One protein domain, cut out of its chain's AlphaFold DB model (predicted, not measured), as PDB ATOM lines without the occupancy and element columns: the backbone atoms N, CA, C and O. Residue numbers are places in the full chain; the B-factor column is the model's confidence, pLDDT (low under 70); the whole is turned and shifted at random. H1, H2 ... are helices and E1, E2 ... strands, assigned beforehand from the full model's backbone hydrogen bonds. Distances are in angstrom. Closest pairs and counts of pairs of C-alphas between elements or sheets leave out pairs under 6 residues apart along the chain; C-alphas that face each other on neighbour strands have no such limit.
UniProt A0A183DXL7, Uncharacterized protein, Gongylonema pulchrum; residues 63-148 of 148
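AT A GLANCE: This is residues 63 to 148 of the 148 residues of an uncharacterized protein of Gongylonema pulchrum (UniProt A0A183DXL7). A long, strongly twisted ribbon of three antiparallel strands, E4, E5 and E6, makes the length of the domain, with the short strands E1 and E2 at the sheet's two edges. The short helix H1 packs on this sheet, and E3 lies outside it in the loop between E2 and E4. The printed part has 86 residues with one named helix and six named strands, in the order E1 H1 E2 E3 E4 E5 E6; the sheet runs E1 E6 E5 E4 E2, antiparallel throughout, and the class is mostly strand. The whole is compact, with a radius of gyration of the C-alphas of 13.6 A, and spans 48 by 25 by 20 A.

HOW THE PARTS SIT: E1, residues 63 to 65, is antiparallel to E6, residues 128 to 142, with N 64 and O 133 within hydrogen-bond range at 3.1 A. H1, residues 67 to 73, is on the sheet; its closest C-alphas to E4, residues 97 to 105, are those of Ile 73 and Val 100, 6.6 A apart. In H1, 1 of 3 O i to N i+4 pairs and 2 of 4 O i to N i+3 pairs are within range. E2, residues 78 to 80, is antiparallel to E4, with N 79 and O 99 at 2.8 A. E3, residues 89 to 92, pairs with no named strand. E4, E5, residues 108 to 125, and E6 form a meander, each strand the antiparallel neighbour of the one before, in two hairpins: N 98 and O 117 are 2.7 A apart, N 118 and O 134 2.8 A.

IN THESE COORDINATES: E1 begins at C-alpha 63 (13.003, 20.557, 35.184). E4 is 20.9 A long and bends by 70 degrees at residue 102. E5 is 44.5 A long. E6, 35.0 A, bends by 78 degrees at residue 138 and ends at C-alpha 142 (6.490, 28.095, 57.440).

THE WHOLE: The two C-alphas farthest apart, those of Gly 107 and Asp 126, are 48.7 A apart. The printed part has no cut and no long link. Confidence is under 70 at residues 63, 65, 68 to 69, 72, 76 and 147 to 148.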
ATOM      1  N   VAL A  63      12.281  21.829  35.156       68.75
ATOM      2  CA  VAL A  63      13.003  20.557  35.184       68.75
ATOM      3  C   VAL A  63      14.464  20.865  34.886       68.75
ATOM      4  O   VAL A  63      14.783  21.450  33.850       68.75
ATOM      5  N   GLN A  64      15.346  20.559  35.830       70.19
ATOM      6  CA  GLN A  64      16.777  20.819  35.699       70.19
ATOM      7  C   GLN A  64      17.584  19.645  36.253       70.19
ATOM      8  O   GLN A  64      17.115  18.894  37.107       70.19
ATOM      9  N   GLN A  65      18.820  19.513  35.771       67.69
ATOM     10  CA  GLN A  65      19.784  18.587  36.358       67.69
ATOM     11  C   GLN A  65      20.235  19.087  37.733       67.69
ATOM     12  O   GLN A  65      20.496  20.282  37.929       67.69
ATOM     13  N   LEU A  66      20.416  18.145  38.659       71.12
ATOM     14  CA  LEU A  66      20.731  18.417  40.062       71.12
ATOM     15  C   LEU A  66      22.050  19.188  40.278       71.12
ATOM     16  O   LEU A  66      22.194  19.864  41.291       71.12
ATOM     17  N   LYS A  67      22.961  19.216  39.294       70.69
ATOM     18  CA  LYS A  67      24.244  19.958  39.327       70.69
ATOM     19  C   LYS A  67      24.108  21.431  39.728       70.69
ATOM     20  O   LYS A  67      24.999  21.994  40.358       70.69
ATOM     21  N   HIS A  68      23.005  22.087  39.359       63.75
ATOM     22  CA  HIS A  68      22.767  23.480  39.757       63.75
ATOM     23  C   HIS A  68      22.276  23.599  41.211       63.75
ATOM     24  O   HIS A  68      22.599  24.566  41.902       63.75
ATOM     25  N   ALA A  69      21.537  22.596  41.684       67.12
ATOM     26  CA  ALA A  69      21.014  22.508  43.040       67.12
ATOM     27  C   ALA A  69      22.060  22.038  44.063       67.12
ATOM     28  O   ALA A  69      21.998  22.461  45.215       67.12
ATOM     29  N   GLU A  70      23.064  21.255  43.651       71.56
ATOM     30  CA  GLU A  70      24.171  20.790  44.505       71.56
ATOM     31  C   GLU A  70      24.803  21.938  45.294       71.56
ATOM     32  O   GLU A  70      24.948  21.860  46.513       71.56
ATOM     33  N   LYS A  71      25.097  23.058  44.622       74.00
ATOM     34  CA  LYS A  71      25.682  24.238  45.269       74.00
ATOM     35  C   LYS A  71      24.800  24.786  46.397       74.00
ATOM     36  O   LYS A  71      25.332  25.263  47.394       74.00
ATOM     37  N   MET A  72      23.478  24.725  46.244       69.75
ATOM     38  CA  MET A  72      22.521  25.214  47.240       69.75
ATOM     39  C   MET A  72      22.350  24.224  48.395       69.75
ATOM     40  O   MET A  72      22.305  24.642  49.552       69.75
ATOM     41  N   ILE A  73      22.343  22.922  48.110       76.31
ATOM     42  CA  ILE A  73      22.267  21.863  49.127       76.31
ATOM     43  C   ILE A  73      23.515  21.889  50.030       76.31
ATOM     44  O   ILE A  73      23.409  21.738  51.249       76.31
ATOM     45  N   LEU A  74      24.695  22.184  49.467       73.19
ATOM     46  CA  LEU A  74      25.944  22.327  50.227       73.19
ATOM     47  C   LEU A  74      25.910  23.452  51.276       73.19
ATOM     48  O   LEU A  74      26.690  23.434  52.225       73.19
ATOM     49  N   THR A  75      24.985  24.407  51.162       70.62
ATOM     50  CA  THR A  75      24.851  25.532  52.104       70.62
ATOM     51  C   THR A  75      24.267  25.133  53.471       70.62
ATOM     52  O   THR A  75      24.076  25.997  54.326       70.62
ATOM     53  N   SER A  76      24.037  23.835  53.723       61.88
ATOM     54  CA  SER A  76      23.708  23.206  55.024       61.88
ATOM     55  C   SER A  76      22.366  23.578  55.671       61.88
ATOM     56  O   SER A  76      22.076  23.152  56.786       61.88
ATOM     57  N   LYS A  77      21.515  24.357  54.997       81.88
ATOM     58  CA  LYS A  77      20.191  24.750  55.505       81.88
ATOM     59  C   LYS A  77      19.093  24.041  54.725       81.88
ATOM     60  O   LYS A  77      18.380  24.670  53.948       81.88
ATOM     61  N   VAL A  78      19.009  22.733  54.909       86.38
ATOM     62  CA  VAL A  78      18.147  21.872  54.100       86.38
ATOM     63  C   VAL A  78      17.179  21.106  54.994       86.38
ATOM     64  O   VAL A  78      17.552  20.629  56.067       86.38
ATOM     65  N   GLN A  79      15.942  20.997  54.538       86.69
ATOM     66  CA  GLN A  79      14.896  20.165  55.107       86.69
ATOM     67  C   GLN A  79      14.488  19.148  54.038       86.69
ATOM     68  O   GLN A  79      14.292  19.520  52.887       86.69
ATOM     69  N   VAL A  80      14.411  17.869  54.389       86.75
ATOM     70  CA  VAL A  80      14.025  16.783  53.478       86.75
ATOM     71  C   VAL A  80      12.744  16.173  54.018       86.75
ATOM     72  O   VAL A  80      12.727  15.764  55.173       86.75
ATOM     73  N   ASN A  81      11.677  16.129  53.218       84.62
ATOM     74  CA  ASN A  81      10.373  15.577  53.603       84.62
ATOM     75  C   ASN A  81       9.877  16.105  54.962       84.62
ATOM     76  O   ASN A  81       9.435  15.343  55.814       84.62
ATOM     77  N   GLU A  82      10.013  17.416  55.184       83.94
ATOM     78  CA  GLU A  82       9.676  18.102  56.442       83.94
ATOM     79  C   GLU A  82      10.600  17.801  57.642       83.94
ATOM     80  O   GLU A  82      10.470  18.424  58.698       83.94
ATOM     81  N   GLU A  83      11.622  16.961  57.485       84.12
ATOM     82  CA  GLU A  83      12.637  16.706  58.504       84.12
ATOM     83  C   GLU A  83      13.880  17.584  58.283       84.12
ATOM     84  O   GLU A  83      14.476  17.613  57.205       84.12
ATOM     85  N   VAL A  84      14.311  18.324  59.311       84.19
ATOM     86  CA  VAL A  84      15.536  19.135  59.214       84.19
ATOM     87  C   VAL A  84      16.745  18.206  59.111       84.19
ATOM     88  O   VAL A  84      17.045  17.457  60.045       84.19
ATOM     89  N   ALA A  85      17.472  18.289  57.996       80.50
ATOM     90  CA  ALA A  85      18.620  17.433  57.742       80.50
ATOM     91  C   ALA A  85      19.759  17.771  58.718       80.50
ATOM     92  O   ALA A  85      20.456  18.775  58.584       80.50
ATOM     93  N   LYS A  86      19.956  16.917  59.728       77.88
ATOM     94  CA  LYS A  86      21.054  17.057  60.707       77.88
ATOM     95  C   LYS A  86      22.390  16.561  60.161       77.88
ATOM     96  O   LYS A  86      23.448  16.973  60.628       77.88
ATOM     97  N   LYS A  87      22.336  15.617  59.223       74.69
ATOM     98  CA  LYS A  87      23.509  14.977  58.630       74.69
ATOM     99  C   LYS A  87      23.859  15.675  57.329       74.69
ATOM    100  O   LYS A  87      22.981  16.033  56.554       74.69
ATOM    101  N   GLY A  88      25.154  15.760  57.057       71.25
ATOM    102  CA  GLY A  88      25.666  16.158  55.753       71.25
ATOM    103  C   GLY A  88      25.483  15.076  54.687       71.25
ATOM    104  O   GLY A  88      26.268  15.007  53.767       71.25
ATOM    105  N   SER A  89      24.538  14.156  54.798       76.88
ATOM    106  CA  SER A  89      24.199  13.259  53.696       76.88
ATOM    107  C   SER A  89      22.850  12.634  53.966       76.88
ATOM    108  O   SER A  89      22.545  12.270  55.105       76.88
ATOM    109  N   TYR A  90      22.048  12.518  52.916       80.69
ATOM    110  CA  TYR A  90      20.760  11.841  52.962       80.69
ATOM    111  C   TYR A  90      20.627  10.934  51.747       80.69
ATOM    112  O   TYR A  90      21.119  11.243  50.657       80.69
ATOM    113  N   PHE A  91      19.982   9.795  51.971       81.44
ATOM    114  CA  PHE A  91      19.500   8.963  50.884       81.44
ATOM    115  C   PHE A  91      18.187   9.562  50.420       81.44
ATOM    116  O   PHE A  91      17.287   9.733  51.238       81.44
ATOM    117  N   VAL A  92      18.126   9.907  49.142       82.88
ATOM    118  CA  VAL A  92      16.953  10.539  48.547       82.88
ATOM    119  C   VAL A  92      16.324   9.548  47.575       82.88
ATOM    120  O   VAL A  92      17.032   8.872  46.823       82.88
ATOM    121  N   GLN A  93      15.006   9.427  47.641       85.38
ATOM    122  CA  GLN A  93      14.178   8.576  46.799       85.38
ATOM    123  C   GLN A  93      13.439   9.398  45.741       85.38
ATOM    124  O   GLN A  93      13.402  10.629  45.770       85.38
ATOM    125  N   GLU A  94      12.862   8.701  44.766       85.56
ATOM    126  CA  GLU A  94      11.928   9.316  43.825       85.56
ATOM    127  C   GLU A  94      10.731   9.884  44.597       85.56
ATOM    128  O   GLU A  94      10.230   9.249  45.522       85.56
ATOM    129  N   SER A  95      10.254  11.060  44.197       85.88
ATOM    130  CA  SER A  95       9.203  11.842  44.869       85.88
ATOM    131  C   SER A  95       9.590  12.486  46.206       85.88
ATOM    132  O   SER A  95       8.739  13.116  46.834       85.88
ATOM    133  N   ASP A  96      10.849  12.390  46.642       87.25
ATOM    134  CA  ASP A  96      11.296  13.138  47.819       87.25
ATOM    135  C   ASP A  96      11.350  14.641  47.536       87.25
ATOM    136  O   ASP A  96      11.780  15.091  46.465       87.25
ATOM    137  N   VAL A  97      10.967  15.418  48.551       88.94
ATOM    138  CA  VAL A  97      10.928  16.878  48.514       88.94
ATOM    139  C   VAL A  97      12.005  17.444  49.427       88.94
ATOM    140  O   VAL A  97      12.060  17.176  50.626       88.94
ATOM    141  N   ILE A  98      12.861  18.273  48.851       88.81
ATOM    142  CA  ILE A  98      13.979  18.931  49.508       88.81
ATOM    143  C   ILE A  98      13.724  20.435  49.494       88.81
ATOM    144  O   ILE A  98      13.715  21.065  48.439       88.81
ATOM    145  N   ASP A  99      13.588  21.028  50.671       89.38
ATOM    146  CA  ASP A  99      13.449  22.466  50.855       89.38
ATOM    147  C   ASP A  99      14.772  23.063  51.340       89.38
ATOM    148  O   ASP A  99      15.260  22.780  52.437       89.38
ATOM    149  N   VAL A 100      15.366  23.923  50.517       88.19
ATOM    150  CA  VAL A 100      16.585  24.659  50.860       88.19
ATOM    151  C   VAL A 100      16.214  26.059  51.328       88.19
ATOM    152  O   VAL A 100      15.630  26.843  50.582       88.19
ATOM    153  N   TRP A 101      16.584  26.405  52.558       89.12
ATOM    154  CA  TRP A 101      16.307  27.722  53.125       89.12
ATOM    155  C   TRP A 101      17.105  28.823  52.429       89.12
ATOM    156  O   TRP A 101      18.335  28.730  52.339       89.12
ATOM    157  N   LYS A 102      16.421  29.892  52.003       87.62
ATOM    158  CA  LYS A 102      17.040  31.056  51.359       87.62
ATOM    159  C   LYS A 102      17.078  32.253  52.300       87.62
ATOM    160  O   LYS A 102      18.164  32.654  52.716       87.62
ATOM    161  N   GLU A 103      15.914  32.786  52.657       86.81
ATOM    162  CA  GLU A 103      15.784  33.965  53.517       86.81
ATOM    163  C   GLU A 103      14.434  34.000  54.244       86.81
ATOM    164  O   GLU A 103      13.495  33.302  53.872       86.81
ATOM    165  N   ALA A 104      14.344  34.777  55.325       88.12
ATOM    166  CA  ALA A 104      13.062  35.047  55.973       88.12
ATOM    167  C   ALA A 104      12.294  36.093  55.159       88.12
ATOM    168  O   ALA A 104      12.903  37.002  54.599       88.12
ATOM    169  N   VAL A 105      10.968  35.979  55.106       87.06
ATOM    170  CA  VAL A 105      10.147  36.922  54.341       87.06
ATOM    171  C   VAL A 105      10.158  38.290  55.020       87.06
ATOM    172  O   VAL A 105       9.868  38.416  56.215       87.06
ATOM    173  N   GLU A 106      10.470  39.333  54.253       81.38
ATOM    174  CA  GLU A 106      10.461  40.708  54.748       81.38
ATOM    175  C   GLU A 106       9.059  41.089  55.248       81.38
ATOM    176  O   GLU A 106       8.057  40.942  54.551       81.38
ATOM    177  N   GLY A 107       8.977  41.543  56.499       79.38
ATOM    178  CA  GLY A 107       7.712  41.916  57.136       79.38
ATOM    179  C   GLY A 107       6.916  40.757  57.749       79.38
ATOM    180  O   GLY A 107       5.953  41.020  58.468       79.38
ATOM    181  N   ASN A 108       7.314  39.495  57.548       82.31
ATOM    182  CA  ASN A 108       6.688  38.362  58.230       82.31
ATOM    183  C   ASN A 108       7.697  37.260  58.582       82.31
ATOM    184  O   ASN A 108       7.953  36.352  57.794       82.31
ATOM    185  N   SER A 109       8.199  37.288  59.820       80.12
ATOM    186  CA  SER A 109       9.155  36.295  60.330       80.12
ATOM    187  C   SER A 109       8.596  34.869  60.403       80.12
ATOM    188  O   SER A 109       9.369  33.915  60.470       80.12
ATOM    189  N   LYS A 110       7.266  34.700  60.332       85.50
ATOM    190  CA  LYS A 110       6.603  33.387  60.375       85.50
ATOM    191  C   LYS A 110       6.790  32.576  59.095       85.50
ATOM    192  O   LYS A 110       6.556  31.366  59.115       85.50
ATOM    193  N   PHE A 111       7.174  33.220  57.994       86.50
ATOM    194  CA  PHE A 111       7.412  32.557  56.718       86.50
ATOM    195  C   PHE A 111       8.863  32.711  56.287       86.50
ATOM    196  O   PHE A 111       9.522  33.721  56.540       86.50
ATOM    197  N   ALA A 112       9.352  31.679  55.619       88.25
ATOM    198  CA  ALA A 112      10.641  31.675  54.967       88.25
ATOM    199  C   ALA A 112      10.441  31.448  53.474       88.25
ATOM    200  O   ALA A 112       9.597  30.656  53.050       88.25
ATOM    201  N   GLU A 113      11.250  32.144  52.693       89.06
ATOM    202  CA  GLU A 113      11.444  31.835  51.296       89.06
ATOM    203  C   GLU A 113      12.441  30.679  51.187       89.06
ATOM    204  O   GLU A 113      13.543  30.700  51.754       89.06
ATOM    205  N   VAL A 114      12.040  29.646  50.457       89.44
ATOM    206  CA  VAL A 114      12.823  28.440  50.228       89.44
ATOM    207  C   VAL A 114      12.895  28.115  48.746       89.44
ATOM    208  O   VAL A 114      12.061  28.515  47.929       89.44
ATOM    209  N   HIS A 115      13.937  27.379  48.396       88.62
ATOM    210  CA  HIS A 115      14.071  26.745  47.103       88.62
ATOM    211  C   HIS A 115      13.672  25.280  47.247       88.62
ATOM    212  O   HIS A 115      14.388  24.511  47.891       88.62
ATOM    213  N   ARG A 116      12.525  24.915  46.674       89.75
ATOM    214  CA  ARG A 116      12.000  23.551  46.730       89.75
ATOM    215  C   ARG A 116      12.516  22.747  45.549       89.75
ATOM    216  O   ARG A 116      12.486  23.226  44.414       89.75
ATOM    217  N   ILE A 117      12.975  21.535  45.816       88.81
ATOM    218  CA  ILE A 117      13.496  20.587  44.839       88.81
ATOM    219  C   ILE A 117      12.756  19.270  45.052       88.81
ATOM    220  O   ILE A 117      12.811  18.710  46.137       88.81
ATOM    221  N   GLU A 118      12.087  18.766  44.028       89.38
ATOM    222  CA  GLU A 118      11.436  17.454  44.049       89.38
ATOM    223  C   GLU A 118      12.173  16.524  43.093       89.38
ATOM    224  O   GLU A 118      12.408  16.878  41.931       89.38
ATOM    225  N   ILE A 119      12.562  15.346  43.572       88.00
ATOM    226  CA  ILE A 119      13.236  14.349  42.741       88.00
ATOM    227  C   ILE A 119      12.194  13.614  41.903       88.00
ATOM    228  O   ILE A 119      11.285  13.000  42.447       88.00
ATOM    229  N   ILE A 120      12.338  13.651  40.577       88.81
ATOM    230  CA  ILE A 120      11.440  12.911  39.680       88.81
ATOM    231  C   ILE A 120      11.979  11.497  39.492       88.81
ATOM    232  O   ILE A 120      11.306  10.524  39.802       88.81
ATOM    233  N   ASN A 121      13.197  11.398  38.965       85.19
ATOM    234  CA  ASN A 121      13.854  10.140  38.658       85.19
ATOM    235  C   ASN A 121      15.374  10.326  38.637       85.19
ATOM    236  O   ASN A 121      15.893  11.442  38.517       85.19
ATOM    237  N   TYR A 122      16.091   9.215  38.742       85.88
ATOM    238  CA  TYR A 122      17.531   9.174  38.539       85.88
ATOM    239  C   TYR A 122      17.913   7.967  37.695       85.88
ATOM    240  O   TYR A 122      17.428   6.858  37.900       85.88
ATOM    241  N   GLU A 123      18.827   8.186  36.763       83.31
ATOM    242  CA  GLU A 123      19.362   7.151  35.891       83.31
ATOM    243  C   GLU A 123      20.856   6.984  36.165       83.31
ATOM    244  O   GLU A 123      21.605   7.957  36.297       83.31
ATOM    245  N   LEU A 124      21.302   5.732  36.293       83.69
ATOM    246  CA  LEU A 124      22.720   5.421  36.429       83.69
ATOM    247  C   LEU A 124      23.336   5.316  35.033       83.69
ATOM    248  O   LEU A 124      22.960   4.453  34.245       83.69
ATOM    249  N   THR A 125      24.307   6.176  34.756       85.25
ATOM    250  CA  THR A 125      25.081   6.202  33.513       85.25
ATOM    251  C   THR A 125      26.544   5.861  33.794       85.25
ATOM    252  O   THR A 125      27.006   5.920  34.936       85.25
ATOM    253  N   ASP A 126      27.319   5.589  32.746       85.44
ATOM    254  CA  ASP A 126      28.762   5.327  32.863       85.44
ATOM    255  C   ASP A 126      29.557   6.529  33.418       85.44
ATOM    256  O   ASP A 126      30.690   6.378  33.873       85.44
ATOM    257  N   GLN A 127      28.974   7.735  33.390       78.44
ATOM    258  CA  GLN A 127      29.575   8.967  33.913       78.44
ATOM    259  C   GLN A 127      29.092   9.326  35.329       78.44
ATOM    260  O   GLN A 127      29.560  10.316  35.895       78.44
ATOM    261  N   GLY A 128      28.177   8.541  35.908       81.38
ATOM    262  CA  GLY A 128      27.588   8.774  37.226       81.38
ATOM    263  C   GLY A 128      26.058   8.796  37.206       81.38
ATOM    264  O   GLY A 128      25.425   8.237  36.315       81.38
ATOM    265  N   TYR A 129      25.457   9.439  38.205       80.44
ATOM    266  CA  TYR A 129      24.004   9.578  38.306       80.44
ATOM    267  C   TYR A 129      23.522  10.808  37.534       80.44
ATOM    268  O   TYR A 129      23.960  11.923  37.822       80.44
ATOM    269  N   ASP A 130      22.590  10.614  36.604       82.31
ATOM    270  CA  ASP A 130      21.798  11.697  36.024       82.31
ATOM    271  C   ASP A 130      20.470  11.771  36.778       82.31
ATOM    272  O   ASP A 130      19.586  10.934  36.621       82.31
ATOM    273  N   VAL A 131      20.361  12.762  37.662       83.75
ATOM    274  CA  VAL A 131      19.170  12.989  38.487       83.75
ATOM    275  C   VAL A 131      18.359  14.125  37.881       83.75
ATOM    276  O   VAL A 131      18.853  15.258  37.790       83.75
ATOM    277  N   ASN A 132      17.107  13.845  37.513       85.62
ATOM    278  CA  ASN A 132      16.164  14.880  37.111       85.62
ATOM    279  C   ASN A 132      15.319  15.297  38.307       85.62
ATOM    280  O   ASN A 132      14.754  14.480  39.038       85.62
ATOM    281  N   CYS A 133      15.198  16.606  38.473       86.06
ATOM    282  CA  CYS A 133      14.420  17.191  39.546       86.06
ATOM    283  C   CYS A 133      13.568  18.346  39.026       86.06
ATOM    284  O   CYS A 133      13.939  19.037  38.068       86.06
ATOM    285  N   LYS A 134      12.420  18.558  39.665       88.94
ATOM    286  CA  LYS A 134      11.647  19.791  39.535       88.94
ATOM    287  C   LYS A 134      12.148  20.763  40.580       88.94
ATOM    288  O   LYS A 134      12.382  20.392  41.725       88.94
ATOM    289  N   THR A 135      12.309  22.011  40.177       85.56
ATOM    290  CA  THR A 135      12.746  23.074  41.077       85.56
ATOM    291  C   THR A 135      11.734  24.202  41.071       85.56
ATOM    292  O   THR A 135      11.271  24.608  40.003       85.56
ATOM    293  N   TRP A 136      11.430  24.728  42.254       88.25
ATOM    294  CA  TRP A 136      10.627  25.929  42.442       88.25
ATOM    295  C   TRP A 136      11.475  26.982  43.129       88.25
ATOM    296  O   TRP A 136      12.086  26.760  44.178       88.25
ATOM    297  N   LYS A 137      11.526  28.155  42.507       84.19
ATOM    298  CA  LYS A 137      12.162  29.334  43.086       84.19
ATOM    299  C   LYS A 137      11.120  30.114  43.872       84.19
ATOM    300  O   LYS A 137       9.963  30.150  43.474       84.19
ATOM    301  N   ASN A 138      11.568  30.750  44.948       84.19
ATOM    302  CA  ASN A 138      10.759  31.657  45.753       84.19
ATOM    303  C   ASN A 138       9.505  30.979  46.338       84.19
ATOM    304  O   ASN A 138       8.415  31.547  46.333       84.19
ATOM    305  N   PHE A 139       9.648  29.735  46.799       86.81
ATOM    306  CA  PHE A 139       8.550  29.006  47.416       86.81
ATOM    307  C   PHE A 139       8.401  29.452  48.874       86.81
ATOM    308  O   PHE A 139       9.395  29.586  49.585       86.81
ATOM    309  N   TYR A 140       7.176  29.697  49.331       87.62
ATOM    310  CA  TYR A 140       6.924  30.157  50.697       87.62
ATOM    311  C   TYR A 140       6.541  28.983  51.590       87.62
ATOM    312  O   TYR A 140       5.569  28.277  51.320       87.62
ATOM    313  N   VAL A 141       7.277  28.799  52.682       87.56
ATOM    314  CA  VAL A 141       6.972  27.795  53.710       87.56
ATOM    315  C   VAL A 141       6.970  28.423  55.088       87.56
ATOM    316  O   VAL A 141       7.503  29.515  55.306       87.56
ATOM    317  N   HIS A 142       6.370  27.719  56.043       87.56
ATOM    318  CA  HIS A 142       6.490  28.095  57.440       87.56
ATOM    319  C   HIS A 142       7.965  28.100  57.855       87.56
ATOM    320  O   HIS A 142       8.730  27.205  57.486       87.56
ATOM    321  N   ASN A 143       8.371  29.126  58.602       86.56
ATOM    322  CA  ASN A 143       9.758  29.307  58.990       86.56
ATOM    323  C   ASN A 143      10.164  28.284  60.061       86.56
ATOM    324  O   ASN A 143      10.153  28.553  61.258       86.56
ATOM    325  N   TRP A 144      10.584  27.105  59.615       82.56
ATOM    326  CA  TRP A 144      11.061  26.012  60.462       82.56
ATOM    327  C   TRP A 144      12.366  26.330  61.208       82.56
ATOM    328  O   TRP A 144      12.764  25.577  62.095       82.56
ATOM    329  N   ARG A 145      13.035  27.450  60.894       79.00
ATOM    330  CA  ARG A 145      14.172  27.963  61.673       79.00
ATOM    331  C   ARG A 145      13.762  28.792  62.887       79.00
ATOM    332  O   ARG A 145      14.589  28.935  63.785       79.00
ATOM    333  N   ASP A 146      12.546  29.335  62.905       74.75
ATOM    334  CA  ASP A 146      12.069  30.236  63.966       74.75
ATOM    335  C   ASP A 146      11.445  29.488  65.154       74.75
ATOM    336  O   ASP A 146      11.042  30.112  66.127       74.75
ATOM    337  N   ASN A 147      11.394  28.149  65.109       60.66
ATOM    338  CA  ASN A 147      10.954  27.291  66.217       60.66
ATOM    339  C   ASN A 147      12.000  27.244  67.354       60.66
ATOM    340  O   ASN A 147      12.578  26.192  67.642       60.66
ATOM    341  N   LYS A 148      12.276  28.395  67.971       52.31
ATOM    342  CA  LYS A 148      13.070  28.531  69.199       52.31
ATOM    343  C   LYS A 148      12.220  28.967  70.378       52.31
ATOM    344  O   LYS A 148      11.327  29.816  70.181       52.31
TER     345      LYS A 148